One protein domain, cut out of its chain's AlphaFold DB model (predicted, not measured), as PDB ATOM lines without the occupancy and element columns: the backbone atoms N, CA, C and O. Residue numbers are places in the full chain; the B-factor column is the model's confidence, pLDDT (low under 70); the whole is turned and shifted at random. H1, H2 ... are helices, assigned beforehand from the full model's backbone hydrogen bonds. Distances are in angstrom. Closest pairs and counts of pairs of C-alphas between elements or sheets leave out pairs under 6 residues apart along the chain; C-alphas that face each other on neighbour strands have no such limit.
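AT A GLANCE: This is residues 29 to 90 of the 152 residues of an uncharacterized protein of [Eubacterium] rectale (UniProt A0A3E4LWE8). Two helices, H1 and H4, lie side by side and run the same way; H2 turns back from the end of H1, away from H4, and the short H3 lies near H1 and H2. After H4, residues 78 to 90 form a long loop that comes back to pair, at residues 89 to 90, with residues 65 to 66 just before H4. The printed part has 62 residues, with four named helices in the order H1, H2, H3, H4 and no named strand, and its class is all helix. It is compact, with a radius of gyration of the C-alphas of 10.8 A, and spans 30 by 25 by 18 A.

IN THESE COORDINATES: The longest helix, H4, covers residues 67 to 77 and measures 14.9 A, from C-alpha 67 at (8.066, 14.640, 33.131) to C-alpha 77 at (7.269, 9.424, 47.089). H1, residues 36 to 45, measures 14.1 A and begins with C-alpha 36 at (7.060, 2.545, 35.782). H2, residues 49 to 58, measures 14.0 A. H3, residues 60 to 63, measures 5.4 A.

HOW THE PARTS SIT: H4 and H1 touch at a shallow tilt of 23 degrees, the same way; their closest C-alphas, of Ala 77 and Leu 43, are 5.6 A apart. H1 and H2 only just touch, with 3 pairs of C-alphas within 8 A, and only at the corner by their link; the closest, of Asn 45 and Leu 52, are 5.4 A apart. They run opposite ways at a shallow tilt of 32 degrees, only just short of steep. H3 is close to H1 but not clearly touching, the closest C-alphas being those of Phe 62 and Pro 38, 6.7 A apart. H4 is apart from H2 and from H3. In H1, H2 and H4 every O i to N i+4 pair is within hydrogen-bond range; H3 is too short for such a pair, and its one O i to N i+3 pair is within range.

THE WHOLE: The C-alphas farthest apart are those of Asp 48 and Lys 86, at 30.7 A. The printed part has no cut, and the three links between helices are tight. The mean pLDDT of the printed part is 87.0, and no printed residue is under 70.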
ATOM      1  N   PHE A  29      12.568  -5.089  39.231       89.50
ATOM      2  CA  PHE A  29      11.864  -4.144  38.373       89.50
ATOM      3  C   PHE A  29      12.446  -4.057  36.962       89.50
ATOM      4  O   PHE A  29      11.911  -3.312  36.144       89.50
ATOM      5  N   SER A  30      13.486  -4.831  36.631       86.31
ATOM      6  CA  SER A  30      14.088  -4.840  35.290       86.31
ATOM      7  C   SER A  30      13.110  -5.268  34.189       86.31
ATOM      8  O   SER A  30      13.301  -4.906  33.033       86.31
ATOM      9  N   MET A  31      12.026  -5.964  34.555       85.75
ATOM     10  CA  MET A  31      10.921  -6.314  33.657       85.75
ATOM     11  C   MET A  31      10.108  -5.107  33.160       85.75
ATOM     12  O   MET A  31       9.326  -5.241  32.221       85.75
ATOM     13  N   PHE A  32      10.250  -3.947  33.805       88.94
ATOM     14  CA  PHE A  32       9.635  -2.698  33.380       88.94
ATOM     15  C   PHE A  32      10.675  -1.875  32.603       88.94
ATOM     16  O   PHE A  32      11.737  -1.538  33.120       88.94
ATOM     17  N   GLU A  33      10.370  -1.545  31.348       79.88
ATOM     18  CA  GLU A  33      11.284  -0.795  30.464       79.88
ATOM     19  C   GLU A  33      10.914   0.692  30.327       79.88
ATOM     20  O   GLU A  33      11.618   1.456  29.672       79.88
ATOM     21  N   THR A  34       9.804   1.116  30.937       86.00
ATOM     22  CA  THR A  34       9.261   2.484  30.864       86.00
ATOM     23  C   THR A  34       9.401   3.215  32.204       86.00
ATOM     24  O   THR A  34       9.980   2.679  33.151       86.00
ATOM     25  N   GLY A  35       8.804   4.407  32.328       85.56
ATOM     26  CA  GLY A  35       8.761   5.207  33.559       85.56
ATOM     27  C   GLY A  35       8.186   4.504  34.803       85.56
ATOM     28  O   GLY A  35       8.465   4.908  35.931       85.56
ATOM     29  N   LEU A  36       7.484   3.373  34.644       90.44
ATOM     30  CA  LEU A  36       7.060   2.545  35.782       90.44
ATOM     31  C   LEU A  36       8.235   1.967  36.578       90.44
ATOM     32  O   LEU A  36       8.139   1.873  37.800       90.44
ATOM     33  N   ARG A  37       9.340   1.601  35.912       91.75
ATOM     34  CA  ARG A  37      10.527   1.074  36.596       91.75
ATOM     35  C   ARG A  37      11.110   2.084  37.577       91.75
ATOM     36  O   ARG A  37      11.158   1.760  38.763       91.75
ATOM     37  N   PRO A  38      11.537   3.286  37.144       91.94
ATOM     38  CA  PRO A  38      12.140   4.232  38.062       91.94
ATOM     39  C   PRO A  38      11.132   4.684  39.128       91.94
ATOM     40  O   PRO A  38      11.523   4.828  40.282       91.94
ATOM     41  N   LEU A  39       9.834   4.817  38.810       92.50
ATOM     42  CA  LEU A  39       8.808   5.143  39.809       92.50
ATOM     43  C   LEU A  39       8.726   4.085  40.917       92.50
ATOM     44  O   LEU A  39       8.721   4.422  42.099       92.50
ATOM     45  N   PHE A  40       8.660   2.802  40.558       92.81
ATOM     46  CA  PHE A  40       8.558   1.728  41.545       92.81
ATOM     47  C   PHE A  40       9.842   1.537  42.347       92.81
ATOM     48  O   PHE A  40       9.769   1.289  43.551       92.81
ATOM     49  N   GLU A  41      11.000   1.703  41.712       92.44
ATOM     50  CA  GLU A  41      12.292   1.704  42.398       92.44
ATOM     51  C   GLU A  41      12.363   2.827  43.443       92.44
ATOM     52  O   GLU A  41      12.748   2.584  44.590       92.44
ATOM     53  N   VAL A  42      11.908   4.037  43.098       91.88
ATOM     54  CA  VAL A  42      11.817   5.164  44.039       91.88
ATOM     55  C   VAL A  42      10.830   4.853  45.162       91.88
ATOM     56  O   VAL A  42      11.195   4.962  46.328       91.88
ATOM     57  N   LEU A  43       9.614   4.391  44.852       91.38
ATOM     58  CA  LEU A  43       8.597   4.080  45.865       91.38
ATOM     59  C   LEU A  43       9.050   2.999  46.847       91.38
ATOM     60  O   LEU A  43       8.825   3.120  48.050       91.38
ATOM     61  N   LYS A  44       9.716   1.953  46.352       91.38
ATOM     62  CA  LYS A  44      10.234   0.873  47.194       91.38
ATOM     63  C   LYS A  44      11.333   1.358  48.139       91.38
ATOM     64  O   LYS A  44      11.435   0.856  49.258       91.38
ATOM     65  N   ASN A  45      12.147   2.316  47.700       90.56
ATOM     66  CA  ASN A  45      13.293   2.824  48.454       90.56
ATOM     67  C   ASN A  45      13.038   4.183  49.132       90.56
ATOM     68  O   ASN A  45      13.940   4.695  49.788       90.56
ATOM     69  N   ALA A  46      11.825   4.741  49.053       87.06
ATOM     70  CA  ALA A  46      11.495   6.086  49.545       87.06
ATOM     71  C   ALA A  46      11.791   6.293  51.042       87.06
ATOM     72  O   ALA A  46      12.074   7.403  51.478       87.06
ATOM     73  N   SER A  47      11.756   5.224  51.844       85.81
ATOM     74  CA  SER A  47      12.061   5.282  53.282       85.81
ATOM     75  C   SER A  47      13.555   5.168  53.626       85.81
ATOM     76  O   SER A  47      13.916   5.338  54.788       85.81
ATOM     77  N   ASP A  48      14.423   4.843  52.665       89.38
ATOM     78  CA  ASP A  48      15.864   4.647  52.868       89.38
ATOM     79  C   ASP A  48      16.649   5.603  51.964       89.38
ATOM     80  O   ASP A  48      17.034   5.270  50.843       89.38
ATOM     81  N   GLU A  49      16.901   6.809  52.479       84.06
ATOM     82  CA  GLU A  49      17.569   7.897  51.754       84.06
ATOM     83  C   GLU A  49      18.918   7.469  51.155       84.06
ATOM     84  O   GLU A  49      19.258   7.847  50.037       84.06
ATOM     85  N   ARG A  50      19.689   6.630  51.862       87.50
ATOM     86  CA  ARG A  50      21.002   6.178  51.380       87.50
ATOM     87  C   ARG A  50      20.862   5.278  50.163       87.50
ATOM     88  O   ARG A  50      21.616   5.439  49.204       87.50
ATOM     89  N   LYS A  51      19.921   4.331  50.205       90.19
ATOM     90  CA  LYS A  51      19.653   3.453  49.060       90.19
ATOM     91  C   LYS A  51      19.052   4.220  47.901       90.19
ATOM     92  O   LYS A  51      19.489   4.008  46.778       90.19
ATOM     93  N   LEU A  52      18.117   5.126  48.174       88.81
ATOM     94  CA  LEU A  52      17.504   5.965  47.154       88.81
ATOM     95  C   LEU A  52      18.552   6.831  46.445       88.81
ATOM     96  O   LEU A  52      18.621   6.833  45.220       88.81
ATOM     97  N   ASN A  53      19.440   7.477  47.203       87.12
ATOM     98  CA  ASN A  53      20.531   8.263  46.636       87.12
ATOM     99  C   ASN A  53      21.479   7.393  45.795       87.12
ATOM    100  O   ASN A  53      21.856   7.780  44.694       87.12
ATOM    101  N   ALA A  54      21.863   6.212  46.291       90.38
ATOM    102  CA  ALA A  54      22.722   5.287  45.546       90.38
ATOM    103  C   ALA A  54      22.066   4.806  44.240       90.38
ATOM    104  O   ALA A  54      22.715   4.780  43.200       90.38
ATOM    105  N   LEU A  55      20.779   4.470  44.288       90.44
ATOM    106  CA  LEU A  55      19.982   4.055  43.140       90.44
ATOM    107  C   LEU A  55      19.928   5.154  42.069       90.44
ATOM    108  O   LEU A  55      20.320   4.908  40.931       90.44
ATOM    109  N   ILE A  56      19.503   6.364  42.451       88.50
ATOM    110  CA  ILE A  56      19.344   7.497  41.529       88.50
ATOM    111  C   ILE A  56      20.680   7.863  40.879       88.50
ATOM    112  O   ILE A  56      20.714   8.202  39.703       88.50
ATOM    113  N   THR A  57      21.790   7.784  41.613       86.56
ATOM    114  CA  THR A  57      23.116   8.167  41.092       86.56
ATOM    115  C   THR A  57      23.801   7.086  40.258       86.56
ATOM    116  O   THR A  57      24.673   7.412  39.451       86.56
ATOM    117  N   THR A  58      23.433   5.815  40.439       87.62
ATOM    118  CA  THR A  58      24.128   4.681  39.807       87.62
ATOM    119  C   THR A  58      23.401   4.155  38.574       87.62
ATOM    120  O   THR A  58      24.063   3.780  37.607       87.62
ATOM    121  N   ASP A  59      22.066   4.093  38.589       88.06
ATOM    122  CA  ASP A  59      21.296   3.499  37.491       88.06
ATOM    123  C   ASP A  59      21.042   4.524  36.371       88.06
ATOM    124  O   ASP A  59      20.477   5.600  36.581       88.06
ATOM    125  N   ASP A  60      21.455   4.174  35.149       87.56
ATOM    126  CA  ASP A  60      21.333   5.017  33.958       87.56
ATOM    127  C   ASP A  60      19.881   5.347  33.593       87.56
ATOM    128  O   ASP A  60      19.643   6.346  32.909       87.56
ATOM    129  N   ILE A  61      18.905   4.560  34.061       87.75
ATOM    130  CA  ILE A  61      17.485   4.831  33.810       87.75
ATOM    131  C   ILE A  61      17.050   6.197  34.363       87.75
ATOM    132  O   ILE A  61      16.214   6.865  33.760       87.75
ATOM    133  N   PHE A  62      17.678   6.669  35.444       89.19
ATOM    134  CA  PHE A  62      17.385   7.972  36.049       89.19
ATOM    135  C   PHE A  62      17.977   9.152  35.271       89.19
ATOM    136  O   PHE A  62      17.627  10.301  35.527       89.19
ATOM    137  N   LYS A  63      18.837   8.918  34.276       87.88
ATOM    138  CA  LYS A  63      19.366  10.002  33.431       87.88
ATOM    139  C   LYS A  63      18.366  10.467  32.378       87.88
ATOM    140  O   LYS A  63      18.593  11.506  31.759       87.88
ATOM    141  N   ARG A  64      17.325   9.671  32.116       88.12
ATOM    142  CA  ARG A  64      16.344   9.906  31.055       88.12
ATOM    143  C   ARG A  64      14.951   9.496  31.522       88.12
ATOM    144  O   ARG A  64      14.456   8.445  31.126       88.12
ATOM    145  N   VAL A  65      14.340  10.332  32.353       89.88
ATOM    146  CA  VAL A  65      12.981  10.111  32.864       89.88
ATOM    147  C   VAL A  65      12.055  11.189  32.308       89.88
ATOM    148  O   VAL A  65      12.434  12.357  32.264       89.88
ATOM    149  N   ASP A  66      10.872  10.791  31.849       89.75
ATOM    150  CA  ASP A  66       9.830  11.710  31.385       89.75
ATOM    151  C   ASP A  66       9.222  12.531  32.533       89.75
ATOM    152  O   ASP A  66       9.250  12.136  33.705       89.75
ATOM    153  N   VAL A  67       8.663  13.688  32.181       90.00
ATOM    154  CA  VAL A  67       8.066  14.640  33.131       90.00
ATOM    155  C   VAL A  67       6.945  14.000  33.939       90.00
ATOM    156  O   VAL A  67       6.864  14.205  35.151       90.00
ATOM    157  N   GLU A  68       6.085  13.212  33.296       90.75
ATOM    158  CA  GLU A  68       4.942  12.567  33.936       90.75
ATOM    159  C   GLU A  68       5.389  11.608  35.041       90.75
ATOM    160  O   GLU A  68       4.800  11.567  36.125       90.75
ATOM    161  N   THR A  69       6.464  10.869  34.794       91.75
ATOM    162  CA  THR A  69       7.050   9.956  35.770       91.75
ATOM    163  C   THR A  69       7.673  10.705  36.946       91.75
ATOM    164  O   THR A  69       7.499  10.279  38.088       91.75
ATOM    165  N   ILE A  70       8.338  11.841  36.718       89.38
ATOM    166  CA  ILE A  70       8.897  12.667  37.804       89.38
ATOM    167  C   ILE A  70       7.782  13.307  38.630       89.38
ATOM    168  O   ILE A  70       7.833  13.282  39.860       89.38
ATOM    169  N   ALA A  71       6.731  13.807  37.978       89.94
ATOM    170  CA  ALA A  71       5.549  14.321  38.658       89.94
ATOM    171  C   ALA A  71       4.914  13.244  39.553       89.94
ATOM    172  O   ALA A  71       4.560  13.515  40.702       89.94
ATOM    173  N   ALA A  72       4.828  12.001  39.064       91.88
ATOM    174  CA  ALA A  72       4.359  10.869  39.855       91.88
ATOM    175  C   ALA A  72       5.299  10.550  41.031       91.88
ATOM    176  O   ALA A  72       4.821  10.316  42.139       91.88
ATOM    177  N   MET A  73       6.622  10.571  40.834       91.25
ATOM    178  CA  MET A  73       7.586  10.379  41.926       91.25
ATOM    179  C   MET A  73       7.417  11.438  43.014       91.25
ATOM    180  O   MET A  73       7.267  11.087  44.181       91.25
ATOM    181  N   ASN A  74       7.352  12.717  42.642       89.94
ATOM    182  CA  ASN A  74       7.151  13.804  43.597       89.94
ATOM    183  C   ASN A  74       5.826  13.647  44.350       89.94
ATOM    184  O   ASN A  74       5.796  13.767  45.572       89.94
ATOM    185  N   LEU A  75       4.748  13.294  43.644       90.50
ATOM    186  CA  LEU A  75       3.428  13.117  44.242       90.50
ATOM    187  C   LEU A  75       3.355  11.924  45.205       90.50
ATOM    188  O   LEU A  75       2.755  12.034  46.273       90.50
ATOM    189  N   PHE A  76       3.910  10.770  44.824       87.88
ATOM    190  CA  PHE A  76       3.730   9.523  45.573       87.88
ATOM    191  C   PHE A  76       4.866   9.218  46.553       87.88
ATOM    192  O   PHE A  76       4.624   8.566  47.567       87.88
ATOM    193  N   ALA A  77       6.088   9.665  46.264       86.38
ATOM    194  CA  ALA A  77       7.269   9.424  47.089       86.38
ATOM    195  C   ALA A  77       7.769  10.674  47.834       86.38
ATOM    196  O   ALA A  77       8.633  10.535  48.696       86.38
ATOM    197  N   GLY A  78       7.235  11.868  47.545       84.50
ATOM    198  CA  GLY A  78       7.619  13.107  48.233       84.50
ATOM    199  C   GLY A  78       9.067  13.518  47.970       84.50
ATOM    200  O   GLY A  78       9.748  13.989  48.873       84.50
ATOM    201  N   THR A  79       9.567  13.259  46.761       80.00
ATOM    202  CA  THR A  79      10.974  13.469  46.395       80.00
ATOM    203  C   THR A  79      11.345  14.921  46.090       80.00
ATOM    204  O   THR A  79      12.536  15.205  46.014       80.00
ATOM    205  N   ASP A  80      10.357  15.808  45.906       81.50
ATOM    206  CA  ASP A  80      10.515  17.249  45.625       81.50
ATOM    207  C   ASP A  80      11.601  17.584  44.578       81.50
ATOM    208  O   ASP A  80      12.334  18.563  44.681       81.50
ATOM    209  N   ILE A  81      11.706  16.756  43.536       84.06
ATOM    210  CA  ILE A  81      12.684  16.915  42.458       84.06
ATOM    211  C   ILE A  81      12.240  18.077  41.574       84.06
ATOM    212  O   ILE A  81      11.156  18.025  40.991       84.06
ATOM    213  N   GLU A  82      13.078  19.102  41.455       81.25
ATOM    214  CA  GLU A  82      12.820  20.233  40.565       81.25
ATOM    215  C   GLU A  82      13.025  19.841  39.096       81.25
ATOM    216  O   GLU A  82      13.986  19.151  38.745       81.25
ATOM    217  N   TYR A  83      12.124  20.299  38.226       80.25
ATOM    218  CA  TYR A  83      12.228  20.111  36.782       80.25
ATOM    219  C   TYR A  83      11.549  21.238  35.996       80.25
ATOM    220  O   TYR A  83      10.624  21.887  36.484       80.25
ATOM    221  N   GLU A  84      11.992  21.458  34.755       76.00
ATOM    222  CA  GLU A  84      11.354  22.401  33.834       76.00
ATOM    223  C   GLU A  84      10.281  21.697  32.990       76.00
ATOM    224  O   GLU A  84      10.580  20.763  32.253       76.00
ATOM    225  N   GLU A  85       9.038  22.194  33.002       70.75
ATOM    226  CA  GLU A  85       7.922  21.623  32.214       70.75
ATOM    227  C   GLU A  85       8.145  21.643  30.688       70.75
ATOM    228  O   GLU A  85       7.403  21.014  29.937       70.75
ATOM    229  N   LYS A  86       9.139  22.399  30.203       76.31
ATOM    230  CA  LYS A  86       9.473  22.486  28.773       76.31
ATOM    231  C   LYS A  86      10.356  21.335  28.295       76.31
ATOM    232  O   LYS A  86      10.454  21.131  27.086       76.31
ATOM    233  N   GLU A  87      11.031  20.640  29.205       76.12
ATOM    234  CA  GLU A  87      11.868  19.493  28.866       76.12
ATOM    235  C   GLU A  87      11.010  18.229  28.839       76.12
ATOM    236  O   GLU A  87      10.325  17.935  29.801       76.12
ATOM    237  N   GLU A  88      11.050  17.460  27.750       74.69
ATOM    238  CA  GLU A  88      10.308  16.189  27.646       74.69
ATOM    239  C   GLU A  88      10.979  15.065  28.456       74.69
ATOM    240  O   GLU A  88      10.330  14.121  28.902       74.69
ATOM    241  N   VAL A  89      12.297  15.161  28.648       81.50
ATOM    242  CA  VAL A  89      13.116  14.163  29.338       81.50
ATOM    243  C   VAL A  89      14.124  14.877  30.222       81.50
ATOM    244  O   VAL A  89      14.916  15.680  29.733       81.50
ATOM    245  N   ILE A  90      14.141  14.518  31.501       84.31
ATOM    246  CA  ILE A  90      14.981  15.139  32.521       84.31
ATOM    247  C   ILE A  90      16.013  14.135  33.032       84.31
ATOM    248  O   ILE A  90      15.772  12.928  33.154       84.31
TER     249      ILE A  90